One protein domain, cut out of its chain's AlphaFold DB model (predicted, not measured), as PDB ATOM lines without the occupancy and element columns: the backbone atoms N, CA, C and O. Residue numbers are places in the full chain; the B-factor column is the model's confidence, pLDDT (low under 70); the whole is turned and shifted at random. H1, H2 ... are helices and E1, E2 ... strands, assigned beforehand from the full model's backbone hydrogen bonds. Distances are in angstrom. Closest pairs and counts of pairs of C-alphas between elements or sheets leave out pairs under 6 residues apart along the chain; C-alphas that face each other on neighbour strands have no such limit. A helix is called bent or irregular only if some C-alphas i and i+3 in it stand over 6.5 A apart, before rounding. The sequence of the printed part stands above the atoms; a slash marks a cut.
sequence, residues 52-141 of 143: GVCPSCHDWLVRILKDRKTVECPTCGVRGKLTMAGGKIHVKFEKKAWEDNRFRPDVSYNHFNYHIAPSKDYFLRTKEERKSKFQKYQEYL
ATOM      1  N   GLY A  52     -11.963  33.955  16.734       86.50
ATOM      2  CA  GLY A  52     -10.740  33.232  16.375       86.50
ATOM      3  C   GLY A  52     -10.556  32.958  14.880       86.50
ATOM      4  O   GLY A  52      -9.478  32.507  14.484       86.50
ATOM      5  N   VAL A  53     -11.538  33.294  14.043       89.06
ATOM      6  CA  VAL A  53     -11.435  33.247  12.580       89.06
ATOM      7  C   VAL A  53     -10.844  34.558  12.052       89.06
ATOM      8  O   VAL A  53     -10.945  35.619  12.675       89.06
ATOM      9  N   CYS A  54     -10.154  34.510  10.909       88.44
ATOM     10  CA  CYS A  54      -9.533  35.701  10.345       88.44
ATOM     11  C   CYS A  54     -10.580  36.787  10.014       88.44
ATOM     12  O   CYS A  54     -11.429  36.569   9.152       88.44
ATOM     13  N   PRO A  55     -10.477  38.006  10.570       83.75
ATOM     14  CA  PRO A  55     -11.481  39.055  10.360       83.75
ATOM     15  C   PRO A  55     -11.452  39.671   8.952       83.75
ATOM     16  O   PRO A  55     -12.347  40.422   8.587       83.75
ATOM     17  N   SER A  56     -10.411  39.397   8.156       84.69
ATOM     18  CA  SER A  56     -10.271  39.952   6.801       84.69
ATOM     19  C   SER A  56     -10.821  39.040   5.704       84.69
ATOM     20  O   SER A  56     -11.202  39.529   4.639       84.69
ATOM     21  N   CYS A  57     -10.765  37.726   5.902       84.88
ATOM     22  CA  CYS A  57     -11.082  36.737   4.864       84.88
ATOM     23  C   CYS A  57     -11.920  35.565   5.368       84.88
ATOM     24  O   CYS A  57     -12.222  34.671   4.594       84.88
ATOM     25  N   HIS A  58     -12.254  35.567   6.659       88.00
ATOM     26  CA  HIS A  58     -13.033  34.537   7.334       88.00
ATOM     27  C   HIS A  58     -12.458  33.116   7.231       88.00
ATOM     28  O   HIS A  58     -13.154  32.126   7.429       88.00
ATOM     29  N   ASP A  59     -11.162  33.007   6.953       87.81
ATOM     30  CA  ASP A  59     -10.456  31.737   6.973       87.81
ATOM     31  C   ASP A  59     -10.104  31.357   8.420       87.81
ATOM     32  O   ASP A  59      -9.596  32.183   9.192       87.81
ATOM     33  N   TRP A  60     -10.393  30.111   8.784       88.75
ATOM     34  CA  TRP A  60     -10.085  29.528  10.090       88.75
ATOM     35  C   TRP A  60      -8.735  28.796  10.087       88.75
ATOM     36  O   TRP A  60      -8.215  28.435  11.146       88.75
ATOM     37  N   LEU A  61      -8.118  28.626   8.913       90.12
ATOM     38  CA  LEU A  61      -6.769  28.098   8.796       90.12
ATOM     39  C   LEU A  61      -5.748  29.123   9.297       90.12
ATOM     40  O   LEU A  61      -5.737  30.296   8.914       90.12
ATOM     41  N   VAL A  62      -4.818  28.654  10.126       92.56
ATOM     42  CA  VAL A  62      -3.699  29.451  10.629       92.56
ATOM     43  C   VAL A  62      -2.403  28.668  10.515       92.56
ATOM     44  O   VAL A  62      -2.331  27.490  10.859       92.56
ATOM     45  N   ARG A  63      -1.341  29.332  10.053       94.88
ATOM     46  CA  ARG A  63       0.012  28.770  10.084       94.88
ATOM     47  C   ARG A  63       0.777  29.344  11.269       94.88
ATOM     48  O   ARG A  63       0.786  30.557  11.472       94.88
ATOM     49  N   ILE A  64       1.467  28.488  12.011       96.62
ATOM     50  CA  ILE A  64       2.410  28.917  13.048       96.62
ATOM     51  C   ILE A  64       3.707  29.349  12.356       96.62
ATOM     52  O   ILE A  64       4.275  28.598  11.560       96.62
ATOM     53  N   LEU A  65       4.171  30.572  12.620       95.81
ATOM     54  CA  LEU A  65       5.420  31.083  12.060       95.81
ATOM     55  C   LEU A  65       6.639  30.481  12.776       95.81
ATOM     56  O   LEU A  65       6.554  29.933  13.875       95.81
ATOM     57  N   LYS A  66       7.814  30.600  12.146       95.88
ATOM     58  CA  LYS A  66       9.072  30.013  12.646       95.88
ATOM     59  C   LYS A  66       9.488  30.520  14.031       95.88
ATOM     60  O   LYS A  66      10.226  29.825  14.721       95.88
ATOM     61  N   ASP A  67       9.012  31.695  14.439       96.06
ATOM     62  CA  ASP A  67       9.242  32.254  15.775       96.06
ATOM     63  C   ASP A  67       8.493  31.505  16.893       96.06
ATOM     64  O   ASP A  67       8.758  31.750  18.071       96.06
ATOM     65  N   ARG A  68       7.574  30.595  16.530       94.00
ATOM     66  CA  ARG A  68       6.706  29.812  17.424       94.00
ATOM     67  C   ARG A  68       5.862  30.663  18.378       94.00
ATOM     68  O   ARG A  68       5.414  30.172  19.409       94.00
ATOM     69  N   LYS A  69       5.656  31.937  18.048       94.12
ATOM     70  CA  LYS A  69       4.899  32.908  18.855       94.12
ATOM     71  C   LYS A  69       3.771  33.547  18.060       94.12
ATOM     72  O   LYS A  69       2.742  33.904  18.630       94.12
ATOM     73  N   THR A  70       3.974  33.680  16.756       95.62
ATOM     74  CA  THR A  70       3.062  34.362  15.850       95.62
ATOM     75  C   THR A  70       2.353  33.342  14.975       95.62
ATOM     76  O   THR A  70       2.963  32.388  14.485       95.62
ATOM     77  N   VAL A  71       1.062  33.558  14.750       95.81
ATOM     78  CA  VAL A  71       0.308  32.864  13.705       95.81
ATOM     79  C   VAL A  71       0.003  33.821  12.566       95.81
ATOM     80  O   VAL A  71      -0.096  35.031  12.767       95.81
ATOM     81  N   GLU A  72      -0.143  33.285  11.362       94.62
ATOM     82  CA  GLU A  72      -0.543  34.045  10.183       94.62
ATOM     83  C   GLU A  72      -1.676  33.320   9.456       94.62
ATOM     84  O   GLU A  72      -1.632  32.101   9.286       94.62
ATOM     85  N   CYS A  73      -2.675  34.068   8.992       92.56
ATOM     86  CA  CYS A  73      -3.643  33.548   8.036       92.56
ATOM     87  C   CYS A  73      -2.915  33.237   6.711       92.56
ATOM     88  O   CYS A  73      -2.316  34.139   6.113       92.56
ATOM     89  N   PRO A  74      -2.949  31.990   6.212       91.12
ATOM     90  CA  PRO A  74      -2.226  31.611   5.005       91.12
ATOM     91  C   PRO A  74      -2.778  32.312   3.763       91.12
ATOM     92  O   PRO A  74      -2.004  32.587   2.845       91.12
ATOM     93  N   THR A  75      -4.063  32.669   3.775       89.56
ATOM     94  CA  THR A  75      -4.787  33.289   2.663       89.56
ATOM     95  C   THR A  75      -4.475  34.777   2.531       89.56
ATOM     96  O   THR A  75      -3.932  35.211   1.513       89.56
ATOM     97  N   CYS A  76      -4.740  35.570   3.573       89.06
ATOM     98  CA  CYS A  76      -4.607  37.031   3.502       89.06
ATOM     99  C   CYS A  76      -3.368  37.599   4.211       89.06
ATOM    100  O   CYS A  76      -3.109  38.795   4.111       89.06
ATOM    101  N   GLY A  77      -2.592  36.782   4.927       90.81
ATOM    102  CA  GLY A  77      -1.355  37.212   5.582       90.81
ATOM    103  C   GLY A  77      -1.521  37.976   6.898       90.81
ATOM    104  O   GLY A  77      -0.519  38.387   7.478       90.81
ATOM    105  N   VAL A  78      -2.749  38.155   7.398       91.69
ATOM    106  CA  VAL A  78      -2.992  38.829   8.683       91.69
ATOM    107  C   VAL A  78      -2.391  38.008   9.822       91.69
ATOM    108  O   VAL A  78      -2.599  36.795   9.912       91.69
ATOM    109  N   ARG A  79      -1.652  38.684  10.705       94.12
ATOM    110  CA  ARG A  79      -0.957  38.073  11.840       94.12
ATOM    111  C   ARG A  79      -1.746  38.178  13.136       94.12
ATOM    112  O   ARG A  79      -2.546  39.091  13.342       94.12
ATOM    113  N   GLY A  80      -1.499  37.220  14.014       93.81
ATOM    114  CA  GLY A  80      -2.131  37.121  15.317       93.81
ATOM    115  C   GLY A  80      -1.289  36.339  16.311       93.81
ATOM    116  O   GLY A  80      -0.179  35.890  16.014       93.81
ATOM    117  N   LYS A  81      -1.856  36.146  17.499       95.25
ATOM    118  CA  LYS A  81      -1.277  35.327  18.563       95.25
ATOM    119  C   LYS A  81      -2.198  34.173  18.898       95.25
ATOM    120  O   LYS A  81      -3.409  34.356  19.004       95.25
ATOM    121  N   LEU A  82      -1.594  33.009  19.091       95.00
ATOM    122  CA  LEU A  82      -2.267  31.821  19.583       95.00
ATOM    123  C   LEU A  82      -2.072  31.732  21.096       95.00
ATOM    124  O   LEU A  82      -0.964  31.904  21.603       95.00
ATOM    125  N   THR A  83      -3.153  31.457  21.812       95.00
ATOM    126  CA  THR A  83      -3.152  31.174  23.249       95.00
ATOM    127  C   THR A  83      -3.943  29.902  23.517       95.00
ATOM    128  O   THR A  83      -4.767  29.495  22.699       95.00
ATOM    129  N   MET A  84      -3.676  29.258  24.650       94.75
ATOM    130  CA  MET A  84      -4.432  28.095  25.099       94.75
ATOM    131  C   MET A  84      -5.039  28.386  26.466       94.75
ATOM    132  O   MET A  84      -4.331  28.825  27.371       94.75
ATOM    133  N   ALA A  85      -6.335  28.133  26.616       94.12
ATOM    134  CA  ALA A  85      -7.051  28.284  27.879       94.12
ATOM    135  C   ALA A  85      -8.083  27.160  28.014       94.12
ATOM    136  O   ALA A  85      -8.827  26.881  27.078       94.12
ATOM    137  N   GLY A  86      -8.101  26.469  29.159       93.62
ATOM    138  CA  GLY A  86      -9.065  25.388  29.414       93.62
ATOM    139  C   GLY A  86      -9.032  24.251  28.381       93.62
ATOM    140  O   GLY A  86     -10.077  23.708  28.038       93.62
ATOM    141  N   GLY A  87      -7.857  23.937  27.824       94.56
ATOM    142  CA  GLY A  87      -7.706  22.923  26.772       94.56
ATOM    143  C   GLY A  87      -8.182  23.358  25.380       94.56
ATOM    144  O   GLY A  87      -8.131  22.553  24.454       94.56
ATOM    145  N   LYS A  88      -8.612  24.614  25.207       92.75
ATOM    146  CA  LYS A  88      -9.041  25.177  23.922       92.75
ATOM    147  C   LYS A  88      -7.989  26.119  23.348       92.75
ATOM    148  O   LYS A  88      -7.264  26.786  24.086       92.75
ATOM    149  N   ILE A  89      -7.923  26.164  22.020       92.81
ATOM    150  CA  ILE A  89      -7.078  27.090  21.268       92.81
ATOM    151  C   ILE A  89      -7.867  28.375  21.023       92.81
ATOM    152  O   ILE A  89      -9.017  28.329  20.597       92.81
ATOM    153  N   HIS A  90      -7.221  29.513  21.253       93.31
ATOM    154  CA  HIS A  90      -7.751  30.832  20.935       93.31
ATOM    155  C   HIS A  90      -6.755  31.585  20.064       93.31
ATOM    156  O   HIS A  90      -5.577  31.699  20.413       93.31
ATOM    157  N   VAL A  91      -7.236  32.139  18.957       93.56
ATOM    158  CA  VAL A  91      -6.437  32.985  18.071       93.56
ATOM    159  C   VAL A  91      -6.952  34.411  18.161       93.56
ATOM    160  O   VAL A  91      -8.134  34.669  17.988       93.56
ATOM    161  N   LYS A  92      -6.052  35.361  18.414       92.44
ATOM    162  CA  LYS A  92      -6.377  36.786  18.391       92.44
ATOM    163  C   LYS A  92      -5.560  37.478  17.318       92.44
ATOM    164  O   LYS A  92      -4.342  37.614  17.453       92.44
ATOM    165  N   PHE A  93      -6.231  37.926  16.262       89.56
ATOM    166  CA  PHE A  93      -5.601  38.694  15.194       89.56
ATOM    167  C   PHE A  93      -5.304  40.126  15.647       89.56
ATOM    168  O   PHE A  93      -6.093  40.764  16.349       89.56
ATOM    169  N   GLU A  94      -4.140  40.636  15.257       85.88
ATOM    170  CA  GLU A  94      -3.712  41.983  15.615       85.88
ATOM    171  C   GLU A  94      -4.411  43.001  14.713       85.88
ATOM    172  O   GLU A  94      -4.304  42.923  13.493       85.88
ATOM    173  N   LYS A  95      -5.093  43.996  15.301       80.56
ATOM    174  CA  LYS A  95      -5.792  45.039  14.524       80.56
ATOM    175  C   LYS A  95      -4.867  45.757  13.537       80.56
ATOM    176  O   LYS A  95      -5.272  46.039  12.420       80.56
ATOM    177  N   LYS A  96      -3.613  46.015  13.933       77.62
ATOM    178  CA  LYS A  96      -2.608  46.638  13.054       77.62
ATOM    179  C   LYS A  96      -2.288  45.772  11.836       77.62
ATOM    180  O   LYS A  96      -2.148  46.297  10.744       77.62
ATOM    181  N   ALA A  97      -2.268  44.448  11.993       76.00
ATOM    182  CA  ALA A  97      -1.985  43.530  10.893       76.00
ATOM    183  C   ALA A  97      -3.088  43.513   9.817       76.00
ATOM    184  O   ALA A  97      -2.915  42.895   8.771       76.00
ATOM    185  N   TRP A  98      -4.222  44.186  10.049       77.31
ATOM    186  CA  TRP A  98      -5.257  44.372   9.033       77.31
ATOM    187  C   TRP A  98      -4.835  45.389   7.972       77.31
ATOM    188  O   TRP A  98      -5.297  45.302   6.836       77.31
ATOM    189  N   GLU A  99      -3.969  46.345   8.313       75.75
ATOM    190  CA  GLU A  99      -3.433  47.324   7.359       75.75
ATOM    191  C   GLU A  99      -2.477  46.688   6.351       75.75
ATOM    192  O   GLU A  99      -2.334  47.209   5.254       75.75
ATOM    193  N   ASP A 100      -1.925  45.523   6.678       78.38
ATOM    194  CA  ASP A 100      -0.997  44.780   5.824       78.38
ATOM    195  C   ASP A 100      -1.659  43.567   5.150       78.38
ATOM    196  O   ASP A 100      -0.980  42.694   4.604       78.38
ATOM    197  N   ASN A 101      -2.993  43.459   5.200       86.00
ATOM    198  CA  ASN A 101      -3.672  42.312   4.604       86.00
ATOM    199  C   ASN A 101      -3.527  42.318   3.072       86.00
ATOM    200  O   ASN A 101      -3.650  43.357   2.418       86.00
ATOM    201  N   ARG A 102      -3.325  41.132   2.489       86.56
ATOM    202  CA  ARG A 102      -3.068  40.947   1.049       86.56
ATOM    203  C   ARG A 102      -4.206  41.397   0.136       86.56
ATOM    204  O   ARG A 102      -3.978  41.525  -1.060       86.56
ATOM    205  N   PHE A 103      -5.414  41.618   0.653       85.06
ATOM    206  CA  PHE A 103      -6.556  42.072  -0.144       85.06
ATOM    207  C   PHE A 103      -6.681  43.590  -0.221       85.06
ATOM    208  O   PHE A 103      -7.531  44.098  -0.956       85.06
ATOM    209  N   ARG A 104      -5.828  44.345   0.477       85.56
ATOM    210  CA  ARG A 104      -5.733  45.782   0.232       85.56
ATOM    211  C   ARG A 104      -5.141  46.045  -1.149       85.56
ATOM    212  O   ARG A 104      -4.199  45.351  -1.523       85.56
ATOM    213  N   PRO A 105      -5.650  47.034  -1.906       87.62
ATOM    214  CA  PRO A 105      -5.212  47.259  -3.282       87.62
ATOM    215  C   PRO A 105      -3.697  47.443  -3.429       87.62
ATOM    216  O   PRO A 105      -3.088  46.834  -4.304       87.62
ATOM    217  N   ASP A 106      -3.086  48.234  -2.549       89.56
ATOM    218  CA  ASP A 106      -1.651  48.516  -2.532       89.56
ATOM    219  C   ASP A 106      -0.820  47.274  -2.181       89.56
ATOM    220  O   ASP A 106       0.139  46.944  -2.880       89.56
ATOM    221  N   VAL A 107      -1.229  46.526  -1.153       88.44
ATOM    222  CA  VAL A 107      -0.554  45.286  -0.741       88.44
ATOM    223  C   VAL A 107      -0.698  44.200  -1.809       88.44
ATOM    224  O   VAL A 107       0.279  43.528  -2.135       88.44
ATOM    225  N   SER A 108      -1.890  44.050  -2.391       89.75
ATOM    226  CA  SER A 108      -2.182  43.101  -3.471       89.75
ATOM    227  C   SER A 108      -1.335  43.393  -4.708       89.75
ATOM    228  O   SER A 108      -0.672  42.499  -5.237       89.75
ATOM    229  N   TYR A 109      -1.276  44.664  -5.118       91.81
ATOM    230  CA  TYR A 109      -0.432  45.116  -6.221       91.81
ATOM    231  C   TYR A 109       1.043  44.807  -5.955       91.81
ATOM    232  O   TYR A 109       1.715  44.215  -6.800       91.81
ATOM    233  N   ASN A 110       1.548  45.145  -4.767       90.69
ATOM    234  CA  ASN A 110       2.933  44.865  -4.398       90.69
ATOM    235  C   ASN A 110       3.216  43.357  -4.385       90.69
ATOM    236  O   ASN A 110       4.217  42.909  -4.944       90.69
ATOM    237  N   HIS A 111       2.320  42.555  -3.809       89.06
ATOM    238  CA  HIS A 111       2.474  41.107  -3.777       89.06
ATOM    239  C   HIS A 111       2.523  40.513  -5.187       89.06
ATOM    240  O   HIS A 111       3.414  39.720  -5.500       89.06
ATOM    241  N   PHE A 112       1.617  40.945  -6.064       90.44
ATOM    242  CA  PHE A 112       1.619  40.508  -7.451       90.44
ATOM    243  C   PHE A 112       2.922  40.893  -8.159       90.44
ATOM    244  O   PHE A 112       3.602  40.017  -8.687       90.44
ATOM    245  N   ASN A 113       3.312  42.167  -8.135       92.69
ATOM    246  CA  ASN A 113       4.453  42.649  -8.919       92.69
ATOM    247  C   ASN A 113       5.808  42.159  -8.415       92.69
ATOM    248  O   ASN A 113       6.700  41.930  -9.227       92.69
ATOM    249  N   TYR A 114       5.977  41.989  -7.103       89.31
ATOM    250  CA  TYR A 114       7.277  41.636  -6.528       89.31
ATOM    251  C   TYR A 114       7.424  40.149  -6.192       89.31
ATOM    252  O   TYR A 114       8.549  39.673  -6.051       89.31
ATOM    253  N   HIS A 115       6.326  39.391  -6.089       86.88
ATOM    254  CA  HIS A 115       6.383  37.962  -5.754       86.88
ATOM    255  C   HIS A 115       5.780  37.056  -6.830       86.88
ATOM    256  O   HIS A 115       6.358  36.009  -7.121       86.88
ATOM    257  N   ILE A 116       4.661  37.441  -7.452       89.31
ATOM    258  CA  ILE A 116       3.960  36.579  -8.417       89.31
ATOM    259  C   ILE A 116       4.477  36.773  -9.843       89.31
ATOM    260  O   ILE A 116       4.911  35.807 -10.466       89.31
ATOM    261  N   ALA A 117       4.483  37.997 -10.367       90.31
ATOM    262  CA  ALA A 117       4.930  38.281 -11.729       90.31
ATOM    263  C   ALA A 117       6.380  37.822 -11.991       90.31
ATOM    264  O   ALA A 117       6.595  37.134 -12.994       90.31
ATOM    265  N   PRO A 118       7.356  38.043 -11.083       90.38
ATOM    266  CA  PRO A 118       8.725  37.563 -11.275       90.38
ATOM    267  C   PRO A 118       8.833  36.032 -11.244       90.38
ATOM    268  O   PRO A 118       9.774  35.459 -11.796       90.38
ATOM    269  N   SER A 119       7.865  35.344 -10.621       91.31
ATOM    270  CA  SER A 119       7.854  33.880 -10.590       91.31
ATOM    271  C   SER A 119       7.695  33.294 -11.994       91.31
ATOM    272  O   SER A 119       8.300  32.267 -12.281       91.31
ATOM    273  N   LYS A 120       6.986  33.967 -12.912       91.38
ATOM    274  CA  LYS A 120       6.829  33.500 -14.298       91.38
ATOM    275  C   LYS A 120       8.184  33.257 -14.961       91.38
ATOM    276  O   LYS A 120       8.418  32.168 -15.484       91.38
ATOM    277  N   ASP A 121       9.083  34.234 -14.899       91.12
ATOM    278  CA  ASP A 121      10.388  34.147 -15.558       91.12
ATOM    279  C   ASP A 121      11.258  33.060 -14.923       91.12
ATOM    280  O   ASP A 121      11.897  32.274 -15.629       91.12
ATOM    281  N   TYR A 122      11.218  32.941 -13.592       89.62
ATOM    282  CA  TYR A 122      11.861  31.833 -12.886       89.62
ATOM    283  C   TYR A 122      11.312  30.472 -13.344       89.62
ATOM    284  O   TYR A 122      12.086  29.558 -13.636       89.62
ATOM    285  N   PHE A 123       9.987  30.325 -13.445       91.50
ATOM    286  CA  PHE A 123       9.338  29.087 -13.874       91.50
ATOM    287  C   PHE A 123       9.698  28.733 -15.323       91.50
ATOM    288  O   PHE A 123       9.997  27.573 -15.618       91.50
ATOM    289  N   LEU A 124       9.702  29.709 -16.226       93.94
ATOM    290  CA  LEU A 124      10.073  29.477 -17.619       93.94
ATOM    291  C   LEU A 124      11.544  29.065 -17.737       93.94
ATOM    292  O   LEU A 124      11.842  28.049 -18.362       93.94
ATOM    293  N   ARG A 125      12.453  29.781 -17.064       95.12
ATOM    294  CA  ARG A 125      13.895  29.487 -17.094       95.12
ATOM    295  C   ARG A 125      14.242  28.121 -16.497       95.12
ATOM    296  O   ARG A 125      15.148  27.458 -16.984       95.12
ATOM    297  N   THR A 126      13.531  27.689 -15.458       95.69
ATOM    298  CA  THR A 126      13.806  26.419 -14.753       95.69
ATOM    299  C   THR A 126      13.018  25.226 -15.302       95.69
ATOM    300  O   THR A 126      13.024  24.155 -14.696       95.69
ATOM    301  N   LYS A 127      12.307  25.368 -16.431       95.88
ATOM    302  CA  LYS A 127      11.441  24.310 -16.984       95.88
ATOM    303  C   LYS A 127      12.185  22.988 -17.219       95.88
ATOM    304  O   LYS A 127      11.762  21.963 -16.688       95.88
ATOM    305  N   GLU A 128      13.291  23.017 -17.961       97.25
ATOM    306  CA  GLU A 128      14.037  21.797 -18.309       97.25
ATOM    307  C   GLU A 128      14.748  21.184 -17.094       97.25
ATOM    308  O   GLU A 128      14.704  19.970 -16.897       97.25
ATOM    309  N   GLU A 129      15.313  22.015 -16.210       96.81
ATOM    310  CA  GLU A 129      15.912  21.550 -14.951       96.81
ATOM    311  C   GLU A 129      14.881  20.816 -14.082       96.81
ATOM    312  O   GLU A 129      15.159  19.736 -13.556       96.81
ATOM    313  N   ARG A 130      13.667  21.367 -13.958       95.56
ATOM    314  CA  ARG A 130      12.583  20.735 -13.197       95.56
ATOM    315  C   ARG A 130      12.136  19.421 -13.819       95.56
ATOM    316  O   ARG A 130      11.904  18.474 -13.077       95.56
ATOM    317  N   LYS A 131      12.073  19.333 -15.151       95.62
ATOM    318  CA  LYS A 131      11.763  18.081 -15.856       95.62
ATOM    319  C   LYS A 131      12.821  17.004 -15.585       95.62
ATOM    320  O   LYS A 131      12.464  15.876 -15.261       95.62
ATOM    321  N   SER A 132      14.105  17.362 -15.636       96.38
ATOM    322  CA  SER A 132      15.201  16.437 -15.315       96.38
ATOM    323  C   SER A 132      15.181  15.999 -13.844       96.38
ATOM    324  O   SER A 132      15.291  14.812 -13.546       96.38
ATOM    325  N   LYS A 133      14.988  16.934 -12.904       95.75
ATOM    326  CA  LYS A 133      14.876  16.610 -11.473       95.75
ATOM    327  C   LYS A 133      13.660  15.737 -11.165       95.75
ATOM    328  O   LYS A 133      13.757  14.870 -10.305       95.75
ATOM    329  N   PHE A 134      12.549  15.939 -11.872       94.94
ATOM    330  CA  PHE A 134      11.368  15.089 -11.752       94.94
ATOM    331  C   PHE A 134      11.671  13.641 -12.157       94.94
ATOM    332  O   PHE A 134      11.343  12.734 -11.401       94.94
ATOM    333  N   GLN A 135      12.373  13.416 -13.272       93.62
ATOM    334  CA  GLN A 135      12.791  12.066 -13.687       93.62
ATOM    335  C   GLN A 135      13.689  11.396 -12.641       93.62
ATOM    336  O   GLN A 135      13.411  10.280 -12.221       93.62
ATOM    337  N   LYS A 136      14.696  12.117 -12.128       93.88
ATOM    338  CA  LYS A 136      15.556  11.608 -11.044       93.88
ATOM    339  C   LYS A 136      14.768  11.240  -9.789       93.88
ATOM    340  O   LYS A 136      15.103  10.278  -9.110       93.88
ATOM    341  N   TYR A 137      13.738  12.019  -9.459       94.12
ATOM    342  CA  TYR A 137      12.860  11.696  -8.340       94.12
ATOM    343  C   TYR A 137      12.062  10.415  -8.603       94.12
ATOM    344  O   TYR A 137      11.952   9.594  -7.701       94.12
ATOM    345  N   GLN A 138      11.564  10.200  -9.825       93.50
ATOM    346  CA  GLN A 138      10.892   8.947 -10.187       93.50
ATOM    347  C   GLN A 138      11.826   7.734 -10.071       93.50
ATOM    348  O   GLN A 138      11.402   6.704  -9.567       93.50
ATOM    349  N   GLU A 139      13.090   7.868 -10.478       94.62
ATOM    350  CA  GLU A 139      14.110   6.814 -10.345       94.62
ATOM    351  C   GLU A 139      14.498   6.526  -8.883       94.62
ATOM    352  O   GLU A 139      14.920   5.418  -8.561       94.62
ATOM    353  N   TYR A 140      14.374   7.518  -7.995       93.50
ATOM    354  CA  TYR A 140      14.645   7.369  -6.562       93.50
ATOM    355  C   TYR A 140      13.547   6.590  -5.822       93.50
ATOM    356  O   TYR A 140      13.819   5.985  -4.784       93.50
ATOM    357  N   LEU A 141      12.308   6.627  -6.318       91.75
ATOM    358  CA  LEU A 141      11.200   5.931  -5.674       91.75
ATOM    359  C   LEU A 141      11.354   4.413  -5.867       91.75
ATOM    360  O   LEU A 141      11.519   3.966  -7.003       91.75
TER     361      LEU A 141
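This is residues 52 to 141 of the 143 residues of an uncharacterized protein of Nitrospiraceae bacterium (UniProt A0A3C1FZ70). A small antiparallel sheet of three strands, E1, E2 and E3, with a looped stretch of residues 52 to 69 beside it, makes a body from which a long helical arm leads away. The arm is H2, which is bent but runs nearly straight, followed by H3, which meets it at a corner near Thr 126; residues 113 to 141 of this arm stick out free. The printed part has 90 residues, with three named strands and three named helices in the order E1 E2 E3 H1 H2 H3; the class is mixed, helices and strands. The sheet's order is E1 E2 E3. The whole is only just extended, close to loose, with a radius of gyration of the C-alphas of 18.3 A and spans of 51 by 37 by 22 A.

Residues 52 to 69 hold no named element. E1 is residues 70 to 72, 6.7 A long, and begins at C-alpha 70, (3.062, 34.362, 15.850). E2 is residues 79 to 85, 19.8 A, and E3 is residues 88 to 93, 16.5 A. H1, residues 95 to 98, is 5.6 A long. H2, residues 105 to 125, was assigned as one helix by its hydrogen bonds but is bent: C-alphas 114 and 117 are 6.6 A apart. Its arms are H2a, residues 105 to 114, 14.1 A, and H2b, residues 117 to 125, 13.7 A. H3, residues 127 to 140, is 20.1 A long and ends at C-alpha 140, (14.645, 7.369, -6.562).

Residues 63 to 64 pair antiparallel with residues 71 to 72 of E1. E1, E2 and E3 form a meander, each strand the antiparallel neighbour of the one before. The hairpin of E1 and E2 has N 71 and O 80 within hydrogen-bond range at 2.9 A, its directions at 120 degrees. The hairpin of E2 and E3, at 155 degrees, has N 83 and O 90 within range at 2.8 A. H1 only grazes the sheet with its residues 95 to 98; the closest C-alphas of H1 and E2, those of Ala 97 and Arg 79, are 5.6 A apart. H1 and H2a are apart. H2a and H2b stand at a shallow tilt of 20 degrees, and neither is on the sheet. H2b and H3 meet only through their link, and H3 is not on the sheet. Every O i to N i+4 pair is within hydrogen-bond range in H2a and H3, and 4 of 5 are in H2b; H1 is too short for such a pair.

The C-alphas farthest apart, those of Gly 86 and Glu 128, are 53.1 A from each other. Without residues 113 to 141, which stand free, the body spans 41 by 22 by 18 A. The printed part has no cut, and no link between named elements is long. The mean pLDDT of the printed part is 90.9, and no printed residue is under 70.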